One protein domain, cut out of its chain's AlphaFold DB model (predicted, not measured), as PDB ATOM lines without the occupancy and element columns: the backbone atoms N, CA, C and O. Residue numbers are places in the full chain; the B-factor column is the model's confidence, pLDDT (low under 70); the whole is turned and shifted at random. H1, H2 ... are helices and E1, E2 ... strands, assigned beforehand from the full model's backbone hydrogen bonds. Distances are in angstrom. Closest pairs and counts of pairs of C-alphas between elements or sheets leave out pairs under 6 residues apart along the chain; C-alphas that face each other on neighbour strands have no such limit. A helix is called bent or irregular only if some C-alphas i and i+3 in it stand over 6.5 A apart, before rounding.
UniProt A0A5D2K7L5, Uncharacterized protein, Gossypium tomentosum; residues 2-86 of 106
ATOM      1  N   GLN A   2     -38.251  26.091 -11.984       49.44
ATOM      2  CA  GLN A   2     -39.245  25.878 -13.066       49.44
ATOM      3  C   GLN A   2     -38.668  26.179 -14.468       49.44
ATOM      4  O   GLN A   2     -39.319  26.778 -15.320       49.44
ATOM      5  N   PHE A   3     -37.411  25.801 -14.705       45.06
ATOM      6  CA  PHE A   3     -36.614  26.301 -15.836       45.06
ATOM      7  C   PHE A   3     -36.962  25.691 -17.210       45.06
ATOM      8  O   PHE A   3     -36.532  26.214 -18.229       45.06
ATOM      9  N   GLN A   4     -37.777  24.632 -17.260       50.03
ATOM     10  CA  GLN A   4     -38.123  23.924 -18.506       50.03
ATOM     11  C   GLN A   4     -39.287  24.556 -19.292       50.03
ATOM     12  O   GLN A   4     -39.574  24.136 -20.407       50.03
ATOM     13  N   ARG A   5     -39.963  25.574 -18.746       51.56
ATOM     14  CA  ARG A   5     -41.203  26.121 -19.332       51.56
ATOM     15  C   ARG A   5     -41.005  27.248 -20.352       51.56
ATOM     16  O   ARG A   5     -41.980  27.682 -20.950       51.56
ATOM     17  N   LYS A   6     -39.770  27.724 -20.556       53.16
ATOM     18  CA  LYS A   6     -39.482  28.906 -21.393       53.16
ATOM     19  C   LYS A   6     -38.766  28.614 -22.711       53.16
ATOM     20  O   LYS A   6     -38.513  29.538 -23.464       53.16
ATOM     21  N   MET A   7     -38.400  27.362 -22.984       56.69
ATOM     22  CA  MET A   7     -37.579  27.053 -24.162       56.69
ATOM     23  C   MET A   7     -38.398  26.963 -25.446       56.69
ATOM     24  O   MET A   7     -37.857  27.184 -26.525       56.69
ATOM     25  N   LEU A   8     -39.689  26.646 -25.327       56.84
ATOM     26  CA  LEU A   8     -40.545  26.263 -26.438       56.84
ATOM     27  C   LEU A   8     -41.911  26.927 -26.307       56.84
ATOM     28  O   LEU A   8     -42.715  26.537 -25.465       56.84
ATOM     29  N   PHE A   9     -42.182  27.904 -27.168       63.59
ATOM     30  CA  PHE A   9     -43.524  28.453 -27.323       63.59
ATOM     31  C   PHE A   9     -44.213  27.708 -28.473       63.59
ATOM     32  O   PHE A   9     -43.668  27.604 -29.574       63.59
ATOM     33  N   ALA A  10     -45.366  27.109 -28.190       54.81
ATOM     34  CA  ALA A  10     -46.293  26.587 -29.185       54.81
ATOM     35  C   ALA A  10     -47.600  27.357 -28.991       54.81
ATOM     36  O   ALA A  10     -48.183  27.310 -27.908       54.81
ATOM     37  N   LEU A  11     -48.011  28.121 -29.997       56.25
ATOM     38  CA  LEU A  11     -49.271  28.852 -29.967       56.25
ATOM     39  C   LEU A  11     -50.398  27.907 -30.369       56.25
ATOM     40  O   LEU A  11     -50.492  27.517 -31.525       56.25
ATOM     41  N   SER A  12     -51.244  27.526 -29.412       46.75
ATOM     42  CA  SER A  12     -52.573  26.994 -29.722       46.75
ATOM     43  C   SER A  12     -53.522  28.159 -30.010       46.75
ATOM     44  O   SER A  12     -53.437  29.201 -29.362       46.75
ATOM     45  N   GLU A  13     -54.419  27.973 -30.976       49.75
ATOM     46  CA  GLU A  13     -55.241  28.978 -31.676       49.75
ATOM     47  C   GLU A  13     -56.273  29.770 -30.832       49.75
ATOM     48  O   GLU A  13     -57.266  30.249 -31.371       49.75
ATOM     49  N   HIS A  14     -56.080  29.980 -29.526       48.94
ATOM     50  CA  HIS A  14     -57.031  30.742 -28.708       48.94
ATOM     51  C   HIS A  14     -56.429  32.029 -28.124       48.94
ATOM     52  O   HIS A  14     -55.672  32.039 -27.153       48.94
ATOM     53  N   MET A  15     -56.816  33.128 -28.770       56.84
ATOM     54  CA  MET A  15     -56.491  34.529 -28.525       56.84
ATOM     55  C   MET A  15     -56.507  34.947 -27.040       56.84
ATOM     56  O   MET A  15     -57.546  35.030 -26.395       56.84
ATOM     57  N   SER A  16     -55.335  35.334 -26.538       43.34
ATOM     58  CA  SER A  16     -55.169  36.469 -25.623       43.34
ATOM     59  C   SER A  16     -53.795  37.075 -25.909       43.34
ATOM     60  O   SER A  16     -52.770  36.401 -25.813       43.34
ATOM     61  N   VAL A  17     -53.767  38.324 -26.381       48.88
ATOM     62  CA  VAL A  17     -52.528  39.033 -26.737       48.88
ATOM     63  C   VAL A  17     -51.731  39.270 -25.456       48.88
ATOM     64  O   VAL A  17     -51.982  40.207 -24.704       48.88
ATOM     65  N   SER A  18     -50.799  38.365 -25.178       49.34
ATOM     66  CA  SER A  18     -49.830  38.491 -24.097       49.34
ATOM     67  C   SER A  18     -48.700  39.431 -24.542       49.34
ATOM     68  O   SER A  18     -48.212  39.268 -25.661       49.34
ATOM     69  N   PRO A  19     -48.225  40.377 -23.707       49.53
ATOM     70  CA  PRO A  19     -47.135  41.298 -24.057       49.53
ATOM     71  C   PRO A  19     -45.766  40.613 -24.256       49.53
ATOM     72  O   PRO A  19     -44.780  41.281 -24.549       49.53
ATOM     73  N   TYR A  20     -45.692  39.287 -24.117       56.41
ATOM     74  CA  TYR A  20     -44.469  38.487 -24.208       56.41
ATOM     75  C   TYR A  20     -44.344  37.739 -25.541       56.41
ATOM     76  O   TYR A  20     -43.942  36.576 -25.564       56.41
ATOM     77  N   GLN A  21     -44.728  38.367 -26.655       63.66
ATOM     78  CA  GLN A  21     -44.602  37.729 -27.967       63.66
ATOM     79  C   GLN A  21     -43.119  37.585 -28.353       63.66
ATOM     80  O   GLN A  21     -42.406  38.593 -28.411       63.66
ATOM     81  N   PRO A  22     -42.626  36.361 -28.618       71.00
ATOM     82  CA  PRO A  22     -41.246  36.161 -29.035       71.00
ATOM     83  C   PRO A  22     -41.037  36.722 -30.448       71.00
ATOM     84  O   PRO A  22     -41.776  36.397 -31.374       71.00
ATOM     85  N   ARG A  23     -40.007  37.556 -30.628       76.88
ATOM     86  CA  ARG A  23     -39.584  38.061 -31.943       76.88
ATOM     87  C   ARG A  23     -38.382  37.255 -32.426       76.88
ATOM     88  O   ARG A  23     -37.472  37.007 -31.648       76.88
ATOM     89  N   CYS A  24     -38.352  36.866 -33.700       84.31
ATOM     90  CA  CYS A  24     -37.173  36.221 -34.280       84.31
ATOM     91  C   CYS A  24     -36.096  37.261 -34.630       84.31
ATOM     92  O   CYS A  24     -36.351  38.165 -35.427       84.31
ATOM     93  N   LEU A  25     -34.875  37.104 -34.108       84.88
ATOM     94  CA  LEU A  25     -33.769  38.046 -34.356       84.88
ATOM     95  C   LEU A  25     -33.000  37.812 -35.671       84.88
ATOM     96  O   LEU A  25     -32.025  38.506 -35.940       84.88
ATOM     97  N   LEU A  26     -33.429  36.878 -36.527       82.94
ATOM     98  CA  LEU A  26     -32.836  36.645 -37.860       82.94
ATOM     99  C   LEU A  26     -33.376  37.606 -38.937       82.94
ATOM    100  O   LEU A  26     -33.415  37.248 -40.110       82.94
ATOM    101  N   SER A  27     -33.823  38.802 -38.541       69.12
ATOM    102  CA  SER A  27     -34.373  39.821 -39.450       69.12
ATOM    103  C   SER A  27     -35.674  39.406 -40.161       69.12
ATOM    104  O   SER A  27     -35.889  39.774 -41.310       69.12
ATOM    105  N   CYS A  28     -36.558  38.646 -39.501       67.88
ATOM    106  CA  CYS A  28     -37.892  38.362 -40.046       67.88
ATOM    107  C   CYS A  28     -38.840  39.520 -39.649       67.88
ATOM    108  O   CYS A  28     -38.992  39.817 -38.464       67.88
ATOM    109  N   GLU A  29     -39.447  40.198 -40.629       61.03
ATOM    110  CA  GLU A  29     -40.351  41.345 -40.400       61.03
ATOM    111  C   GLU A  29     -41.750  40.902 -39.926       61.03
ATOM    112  O   GLU A  29     -42.474  41.652 -39.269       61.03
ATOM    113  N   SER A  30     -42.106  39.642 -40.188       56.88
ATOM    114  CA  SER A  30     -43.357  39.025 -39.749       56.88
ATOM    115  C   SER A  30     -43.295  38.703 -38.255       56.88
ATOM    116  O   SER A  30     -42.792  37.660 -37.838       56.88
ATOM    117  N   GLY A  31     -43.799  39.625 -37.434       56.50
ATOM    118  CA  GLY A  31     -43.804  39.523 -35.972       56.50
ATOM    119  C   GLY A  31     -44.684  38.414 -35.395       56.50
ATOM    120  O   GLY A  31     -44.662  38.215 -34.184       56.50
ATOM    121  N   TYR A  32     -45.461  37.707 -36.218       56.31
ATOM    122  CA  TYR A  32     -46.355  36.663 -35.742       56.31
ATOM    123  C   TYR A  32     -46.923  35.846 -36.909       56.31
ATOM    124  O   TYR A  32     -47.787  36.324 -37.640       56.31
ATOM    125  N   ALA A  33     -46.463  34.609 -37.082       56.97
ATOM    126  CA  ALA A  33     -47.216  33.601 -37.819       56.97
ATOM    127  C   ALA A  33     -47.736  32.594 -36.789       56.97
ATOM    128  O   ALA A  33     -46.968  32.023 -36.013       56.97
ATOM    129  N   SER A  34     -49.059  32.426 -36.750       53.97
ATOM    130  CA  SER A  34     -49.826  31.729 -35.706       53.97
ATOM    131  C   SER A  34     -49.385  30.283 -35.448       53.97
ATOM    132  O   SER A  34     -49.725  29.724 -34.414       53.97
ATOM    133  N   ASN A  35     -48.613  29.694 -36.366       58.78
ATOM    134  CA  ASN A  35     -48.165  28.305 -36.324       58.78
ATOM    135  C   ASN A  35     -46.630  28.150 -36.373       58.78
ATOM    136  O   ASN A  35     -46.120  27.067 -36.660       58.78
ATOM    137  N   SER A  36     -45.871  29.226 -36.142       68.94
ATOM    138  CA  SER A  36     -44.407  29.170 -36.198       68.94
ATOM    139  C   SER A  36     -43.809  28.609 -34.909       68.94
ATOM    140  O   SER A  36     -44.154  29.013 -33.797       68.94
ATOM    141  N   ASN A  37     -42.865  27.681 -35.055       80.50
ATOM    142  CA  ASN A  37     -42.117  27.130 -33.932       80.50
ATOM    143  C   ASN A  37     -41.039  28.122 -33.483       80.50
ATOM    144  O   ASN A  37     -40.208  28.529 -34.289       80.50
ATOM    145  N   PHE A  38     -40.998  28.457 -32.190       83.44
ATOM    146  CA  PHE A  38     -39.943  29.290 -31.604       83.44
ATOM    147  C   PHE A  38     -39.068  28.514 -30.618       83.44
ATOM    148  O   PHE A  38     -39.549  27.622 -29.912       83.44
ATOM    149  N   VAL A  39     -37.792  28.898 -30.556       86.56
ATOM    150  CA  VAL A  39     -36.797  28.401 -29.603       86.56
ATOM    151  C   VAL A  39     -36.006  29.569 -29.005       86.56
ATOM    152  O   VAL A  39     -35.607  30.488 -29.727       86.56
ATOM    153  N   ALA A  40     -35.786  29.540 -27.690       88.94
ATOM    154  CA  ALA A  40     -34.988  30.535 -26.973       88.94
ATOM    155  C   ALA A  40     -33.553  30.043 -26.754       88.94
ATOM    156  O   ALA A  40     -33.334  28.882 -26.400       88.94
ATOM    157  N   CYS A  41     -32.562  30.913 -26.946       91.00
ATOM    158  CA  CYS A  41     -31.173  30.579 -26.639       91.00
ATOM    159  C   CYS A  41     -30.937  30.520 -25.129       91.00
ATOM    160  O   CYS A  41     -31.251  31.460 -24.415       91.00
ATOM    161  N   GLU A  42     -30.271  29.477 -24.644       92.12
ATOM    162  CA  GLU A  42     -29.984  29.331 -23.208       92.12
ATOM    163  C   GLU A  42     -28.967  30.340 -22.657       92.12
ATOM    164  O   GLU A  42     -28.825  30.473 -21.447       92.12
ATOM    165  N   ILE A  43     -28.228  31.022 -23.537       91.00
ATOM    166  CA  ILE A  43     -27.140  31.928 -23.152       91.00
ATOM    167  C   ILE A  43     -27.594  33.384 -23.173       91.00
ATOM    168  O   ILE A  43     -27.364  34.107 -22.212       91.00
ATOM    169  N   CYS A  44     -28.197  33.821 -24.279       91.62
ATOM    170  CA  CYS A  44     -28.639  35.204 -24.447       91.62
ATOM    171  C   CYS A  44     -30.149  35.382 -24.275       91.62
ATOM    172  O   CYS A  44     -30.615  36.503 -24.372       91.62
ATOM    173  N   GLU A  45     -30.909  34.299 -24.081       87.81
ATOM    174  CA  GLU A  45     -32.370  34.303 -23.872       87.81
ATOM    175  C   GLU A  45     -33.198  34.901 -25.027       87.81
ATOM    176  O   GLU A  45     -34.421  34.980 -24.952       87.81
ATOM    177  N   GLU A  46     -32.535  35.225 -26.138       88.50
ATOM    178  CA  GLU A  46     -33.141  35.695 -27.379       88.50
ATOM    179  C   GLU A  46     -33.877  34.584 -28.134       88.50
ATOM    180  O   GLU A  46     -33.500  33.404 -28.083       88.50
ATOM    181  N   TRP A  47     -34.894  34.988 -28.896       87.56
ATOM    182  CA  TRP A  47     -35.825  34.094 -29.577       87.56
ATOM    183  C   TRP A  47     -35.571  33.977 -31.077       87.56
ATOM    184  O   TRP A  47     -35.189  34.924 -31.772       87.56
ATOM    185  N   PHE A  48     -35.819  32.776 -31.591       87.75
ATOM    186  CA  PHE A  48     -35.605  32.437 -32.989       87.75
ATOM    187  C   PHE A  48     -36.675  31.477 -33.492       87.75
ATOM    188  O   PHE A  48     -37.166  30.645 -32.732       87.75
ATOM    189  N   HIS A  49     -36.981  31.535 -34.788       87.81
ATOM    190  CA  HIS A  49     -37.750  30.475 -35.431       87.81
ATOM    191  C   HIS A  49     -36.945  29.173 -35.406       87.81
ATOM    192  O   HIS A  49     -35.824  29.122 -35.916       87.81
ATOM    193  N   GLY A  50     -37.524  28.125 -34.824       88.06
ATOM    194  CA  GLY A  50     -36.941  26.790 -34.769       88.06
ATOM    195  C   GLY A  50     -36.627  26.248 -36.162       88.06
ATOM    196  O   GLY A  50     -35.563  25.661 -36.353       88.06
ATOM    197  N   ASP A  51     -37.473  26.558 -37.148       86.00
ATOM    198  CA  ASP A  51     -37.315  26.128 -38.542       86.00
ATOM    199  C   ASP A  51     -35.972  26.585 -39.141       86.00
ATOM    200  O   ASP A  51     -35.323  25.840 -39.872       86.00
ATOM    201  N   ALA A  52     -35.496  27.783 -38.767       88.62
ATOM    202  CA  ALA A  52     -34.202  28.317 -39.211       88.62
ATOM    203  C   ALA A  52     -33.004  27.496 -38.698       88.62
ATOM    204  O   ALA A  52     -31.895  27.604 -39.217       88.62
ATOM    205  N   TYR A  53     -33.223  26.680 -37.669       89.12
ATOM    206  CA  TYR A  53     -32.236  25.786 -37.071       89.12
ATOM    207  C   TYR A  53     -32.599  24.306 -37.267       89.12
ATOM    208  O   TYR A  53     -32.032  23.449 -36.592       89.12
ATOM    209  N   GLY A  54     -33.527  24.001 -38.184       87.31
ATOM    210  CA  GLY A  54     -33.966  22.635 -38.476       87.31
ATOM    211  C   GLY A  54     -34.837  22.010 -37.385       87.31
ATOM    212  O   GLY A  54     -35.003  20.790 -37.366       87.31
ATOM    213  N   LEU A  55     -35.382  22.813 -36.468       86.81
ATOM    214  CA  LEU A  55     -36.318  22.335 -35.459       86.81
ATOM    215  C   LEU A  55     -37.738  22.332 -36.022       86.81
ATOM    216  O   LEU A  55     -38.191  23.330 -36.570       86.81
ATOM    217  N   ASN A  56     -38.443  21.224 -35.842       80.88
ATOM    218  CA  ASN A  56     -39.829  21.019 -36.246       80.88
ATOM    219  C   ASN A  56     -40.629  20.439 -35.068       80.88
ATOM    220  O   ASN A  56     -40.060  20.065 -34.045       80.88
ATOM    221  N   SER A  57     -41.953  20.343 -35.191       74.56
ATOM    222  CA  SER A  57     -42.821  19.890 -34.093       74.56
ATOM    223  C   SER A  57     -42.462  18.498 -33.537       74.56
ATOM    224  O   SER A  57     -42.706  18.244 -32.362       74.56
ATOM    225  N   GLU A  58     -41.848  17.628 -34.346       78.19
ATOM    226  CA  GLU A  58     -41.455  16.263 -33.969       78.19
ATOM    227  C   GLU A  58     -40.109  16.208 -33.231       78.19
ATOM    228  O   GLU A  58     -39.968  15.494 -32.242       78.19
ATOM    229  N   ASN A  59     -39.104  16.966 -33.671       78.44
ATOM    230  CA  ASN A  59     -37.770  16.921 -33.068       78.44
ATOM    231  C   ASN A  59     -37.613  17.901 -31.896       78.44
ATOM    232  O   ASN A  59     -36.729  17.731 -31.052       78.44
ATOM    233  N   LYS A  60     -38.507  18.890 -31.799       72.44
ATOM    234  CA  LYS A  60     -38.474  19.936 -30.778       72.44
ATOM    235  C   LYS A  60     -38.633  19.379 -29.363       72.44
ATOM    236  O   LYS A  60     -38.045  19.921 -28.437       72.44
ATOM    237  N   ILE A  61     -39.362  18.275 -29.188       74.25
ATOM    238  CA  ILE A  61     -39.511  17.600 -27.885       74.25
ATOM    239  C   ILE A  61     -38.206  16.973 -27.369       74.25
ATOM    240  O   ILE A  61     -38.086  16.724 -26.173       74.25
ATOM    241  N   ASN A  62     -37.228  16.743 -28.249       77.31
ATOM    242  CA  ASN A  62     -35.977  16.061 -27.922       77.31
ATOM    243  C   ASN A  62     -34.807  17.029 -27.699       77.31
ATOM    244  O   ASN A  62     -33.680  16.587 -27.465       77.31
ATOM    245  N   ILE A  63     -35.033  18.347 -27.779       79.62
ATOM    246  CA  ILE A  63     -33.955  19.313 -27.562       79.62
ATOM    247  C   ILE A  63     -33.653  19.448 -26.067       79.62
ATOM    248  O   ILE A  63     -34.507  19.805 -25.260       79.62
ATOM    249  N   ILE A  64     -32.401  19.175 -25.706       81.81
ATOM    250  CA  ILE A  64     -31.900  19.337 -24.334       81.81
ATOM    251  C   ILE A  64     -31.447  20.785 -24.103       81.81
ATOM    252  O   ILE A  64     -31.543  21.292 -22.991       81.81
ATOM    253  N   GLY A  65     -30.983  21.448 -25.165       85.94
ATOM    254  CA  GLY A  65     -30.398  22.781 -25.122       85.94
ATOM    255  C   GLY A  65     -30.333  23.427 -26.503       85.94
ATOM    256  O   GLY A  65     -30.252  22.732 -27.520       85.94
ATOM    257  N   PHE A  66     -30.353  24.758 -26.551       90.38
ATOM    258  CA  PHE A  66     -30.241  25.519 -27.795       90.38
ATOM    259  C   PHE A  66     -29.304  26.720 -27.645       90.38
ATOM    260  O   PHE A  66     -29.455  27.584 -26.776       90.38
ATOM    261  N   ARG A  67     -28.342  26.814 -28.571       93.44
ATOM    262  CA  ARG A  67     -27.412  27.939 -28.686       93.44
ATOM    263  C   ARG A  67     -27.554  28.608 -30.052       93.44
ATOM    264  O   ARG A  67     -27.369  27.968 -31.090       93.44
ATOM    265  N   CYS A  68     -27.841  29.907 -30.072       93.25
ATOM    266  CA  CYS A  68     -27.993  30.671 -31.312       93.25
ATOM    267  C   CYS A  68     -26.655  30.854 -32.052       93.25
ATOM    268  O   CYS A  68     -25.581  30.538 -31.528       93.25
ATOM    269  N   HIS A  69     -26.713  31.357 -33.286       94.62
ATOM    270  CA  HIS A  69     -25.521  31.641 -34.094       94.62
ATOM    271  C   HIS A  69     -24.605  32.703 -33.454       94.62
ATOM    272  O   HIS A  69     -23.388  32.554 -33.507       94.62
ATOM    273  N   VAL A  70     -25.165  33.713 -32.770       94.12
ATOM    274  CA  VAL A  70     -24.392  34.764 -32.078       94.12
ATOM    275  C   VAL A  70     -23.528  34.159 -30.973       94.12
ATOM    276  O   VAL A  70     -22.310  34.324 -30.964       94.12
ATOM    277  N   CYS A  71     -24.133  33.371 -30.080       94.56
ATOM    278  CA  CYS A  71     -23.414  32.708 -28.992       94.56
ATOM    279  C   CYS A  71     -22.458  31.611 -29.484       94.56
ATOM    280  O   CYS A  71     -21.527  31.243 -28.767       94.56
ATOM    281  N   ARG A  72     -22.672  31.075 -30.694       94.81
ATOM    282  CA  ARG A  72     -21.732  30.163 -31.365       94.81
ATOM    283  C   ARG A  72     -20.658  30.878 -32.185       94.81
ATOM    284  O   ARG A  72     -19.716  30.215 -32.603       94.81
ATOM    285  N   LYS A  73     -20.765  32.197 -32.389       95.31
ATOM    286  CA  LYS A  73     -19.909  32.985 -33.291       95.31
ATOM    287  C   LYS A  73     -19.865  32.408 -34.714       95.31
ATOM    288  O   LYS A  73     -18.809  32.348 -35.336       95.31
ATOM    289  N   THR A  74     -21.014  31.961 -35.215       94.69
ATOM    290  CA  THR A  74     -21.176  31.427 -36.574       94.69
ATOM    291  C   THR A  74     -21.998  32.377 -37.435       94.69
ATOM    292  O   THR A  74     -22.683  33.265 -36.925       94.69
ATOM    293  N   THR A  75     -21.980  32.157 -38.748       92.38
ATOM    294  CA  THR A  75     -22.862  32.869 -39.675       92.38
ATOM    295  C   THR A  75     -24.336  32.648 -39.301       92.38
ATOM    296  O   THR A  75     -24.698  31.530 -38.909       92.38
ATOM    297  N   PRO A  76     -25.187  33.685 -39.392       90.12
ATOM    298  CA  PRO A  76     -26.616  33.535 -39.154       90.12
ATOM    299  C   PRO A  76     -27.229  32.584 -40.191       90.12
ATOM    300  O   PRO A  76     -26.914  32.706 -41.377       90.12
ATOM    301  N   PRO A  77     -28.091  31.635 -39.784       90.44
ATOM    302  CA  PRO A  77     -28.890  30.883 -40.739       90.44
ATOM    303  C   PRO A  77     -29.956  31.781 -41.375       90.44
ATOM    304  O   PRO A  77     -30.323  32.825 -40.834       90.44
ATOM    305  N   VAL A  78     -30.499  31.341 -42.507       86.75
ATOM    306  CA  VAL A  78     -31.629  32.015 -43.151       86.75
ATOM    307  C   VAL A  78     -32.927  31.625 -42.442       86.75
ATOM    308  O   VAL A  78     -33.189  30.449 -42.201       86.75
ATOM    309  N   CYS A  79     -33.751  32.620 -42.115       86.62
ATOM    310  CA  CYS A  79     -35.105  32.426 -41.600       86.62
ATOM    311  C   CYS A  79     -36.027  31.994 -42.756       86.62
ATOM    312  O   CYS A  79     -36.271  32.812 -43.639       86.62
ATOM    313  N   PRO A  80     -36.594  30.773 -42.787       80.12
ATOM    314  CA  PRO A  80     -37.548  30.405 -43.841       80.12
ATOM    315  C   PRO A  80     -38.842  31.238 -43.769       80.12
ATOM    316  O   PRO A  80     -39.516  31.433 -44.773       80.12
ATOM    317  N   ASN A  81     -39.145  31.818 -42.603       74.62
ATOM    318  CA  ASN A  81     -40.297  32.696 -42.380       74.62
ATOM    319  C   ASN A  81     -40.076  34.156 -42.849       74.62
ATOM    320  O   ASN A  81     -40.893  35.021 -42.550       74.62
ATOM    321  N   MET A  82     -38.990  34.465 -43.572       69.25
ATOM    322  CA  MET A  82     -38.672  35.835 -44.020       69.25
ATOM    323  C   MET A  82     -39.613  36.362 -45.130       69.25
ATOM    324  O   MET A  82     -39.609  37.557 -45.398       69.25
ATOM    325  N   VAL A  83     -40.429  35.499 -45.761       58.97
ATOM    326  CA  VAL A  83     -41.300  35.833 -46.919       58.97
ATOM    327  C   VAL A  83     -42.790  35.531 -46.663       58.97
ATOM    328  O   VAL A  83     -43.627  35.718 -47.541       58.97
ATOM    329  N   ALA A  84     -43.183  35.111 -45.457       53.09
ATOM    330  CA  ALA A  84     -44.583  34.803 -45.152       53.09
ATOM    331  C   ALA A  84     -45.387  36.083 -44.848       53.09
ATOM    332  O   ALA A  84     -45.845  36.313 -43.731       53.09
ATOM    333  N   THR A  85     -45.535  36.951 -45.844       48.56
ATOM    334  CA  THR A  85     -46.683  37.858 -45.914       48.56
ATOM    335  C   THR A  85     -47.567  37.322 -47.037       48.56
ATOM    336  O   THR A  85     -47.044  37.087 -48.124       48.56
ATOM    337  N   ARG A  86     -48.880  37.189 -46.762       52.00
ATOM    338  CA  ARG A  86     -50.041  36.863 -47.635       52.00
ATOM    339  C   ARG A  86     -50.128  35.448 -48.243       52.00
ATOM    340  O   ARG A  86     -49.649  35.244 -49.348       52.00
TER     341      ARG A  86
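Overview. This is residues 2 to 86 of the 106 residues of an uncharacterized protein of Gossypium tomentosum (UniProt A0A5D2K7L5). With little regular structure, the domain is a short hairpin, E1 and E2, in the middle of long loops, with H1 next to it, H2 and H3 farther out, and residues 14 to 20 sticking out. Of 85 printed residues, 18 are in named elements: two antiparallel strands, then three helices, a mixed class. It is compact, with a radius of gyration of the C-alphas of 12.6 A, spanning 35 by 34 by 26 A.

Along the chain. E1, residues 38 to 40, spans 6.9 A from C-alpha 38 at (-39.943, 29.290, -31.604). E2, residues 47 to 49, spans 7.1 A; H1, residues 50 to 53, 5.3 A; H2, residues 69 to 72, 4.9 A. H3, residues 80 to 83, is irregular, spanning 7.3 A to C-alpha 83 at (-41.300, 35.833, -46.919).

Arrangement. In the hairpin E1 and E2, antiparallel at 147 degrees, N 39 and O 48 are within hydrogen-bond range, 2.9 A. Residues 8 to 9 pair antiparallel with residues 38 to 39 of E1. H1 and H3 are close but not clearly touching; their closest C-alphas, Ala 52 and Pro 80, are 6.1 A apart. H2 is apart from E1, E2, H1 and H3. The helices are too short for O i to N i+4 pairs; the single O i to N i+3 pair is within range in H1 and H2, not in H3.

Size, cuts and confidence. The farthest C-alphas, Gln 2 and Arg 86, are 37.8 A apart. The printed part has no cut; the link H1 to H2, 15 residues, is long. The pLDDT is under 70 in residues 2 to 21, 27 to 36 and 82 to 86.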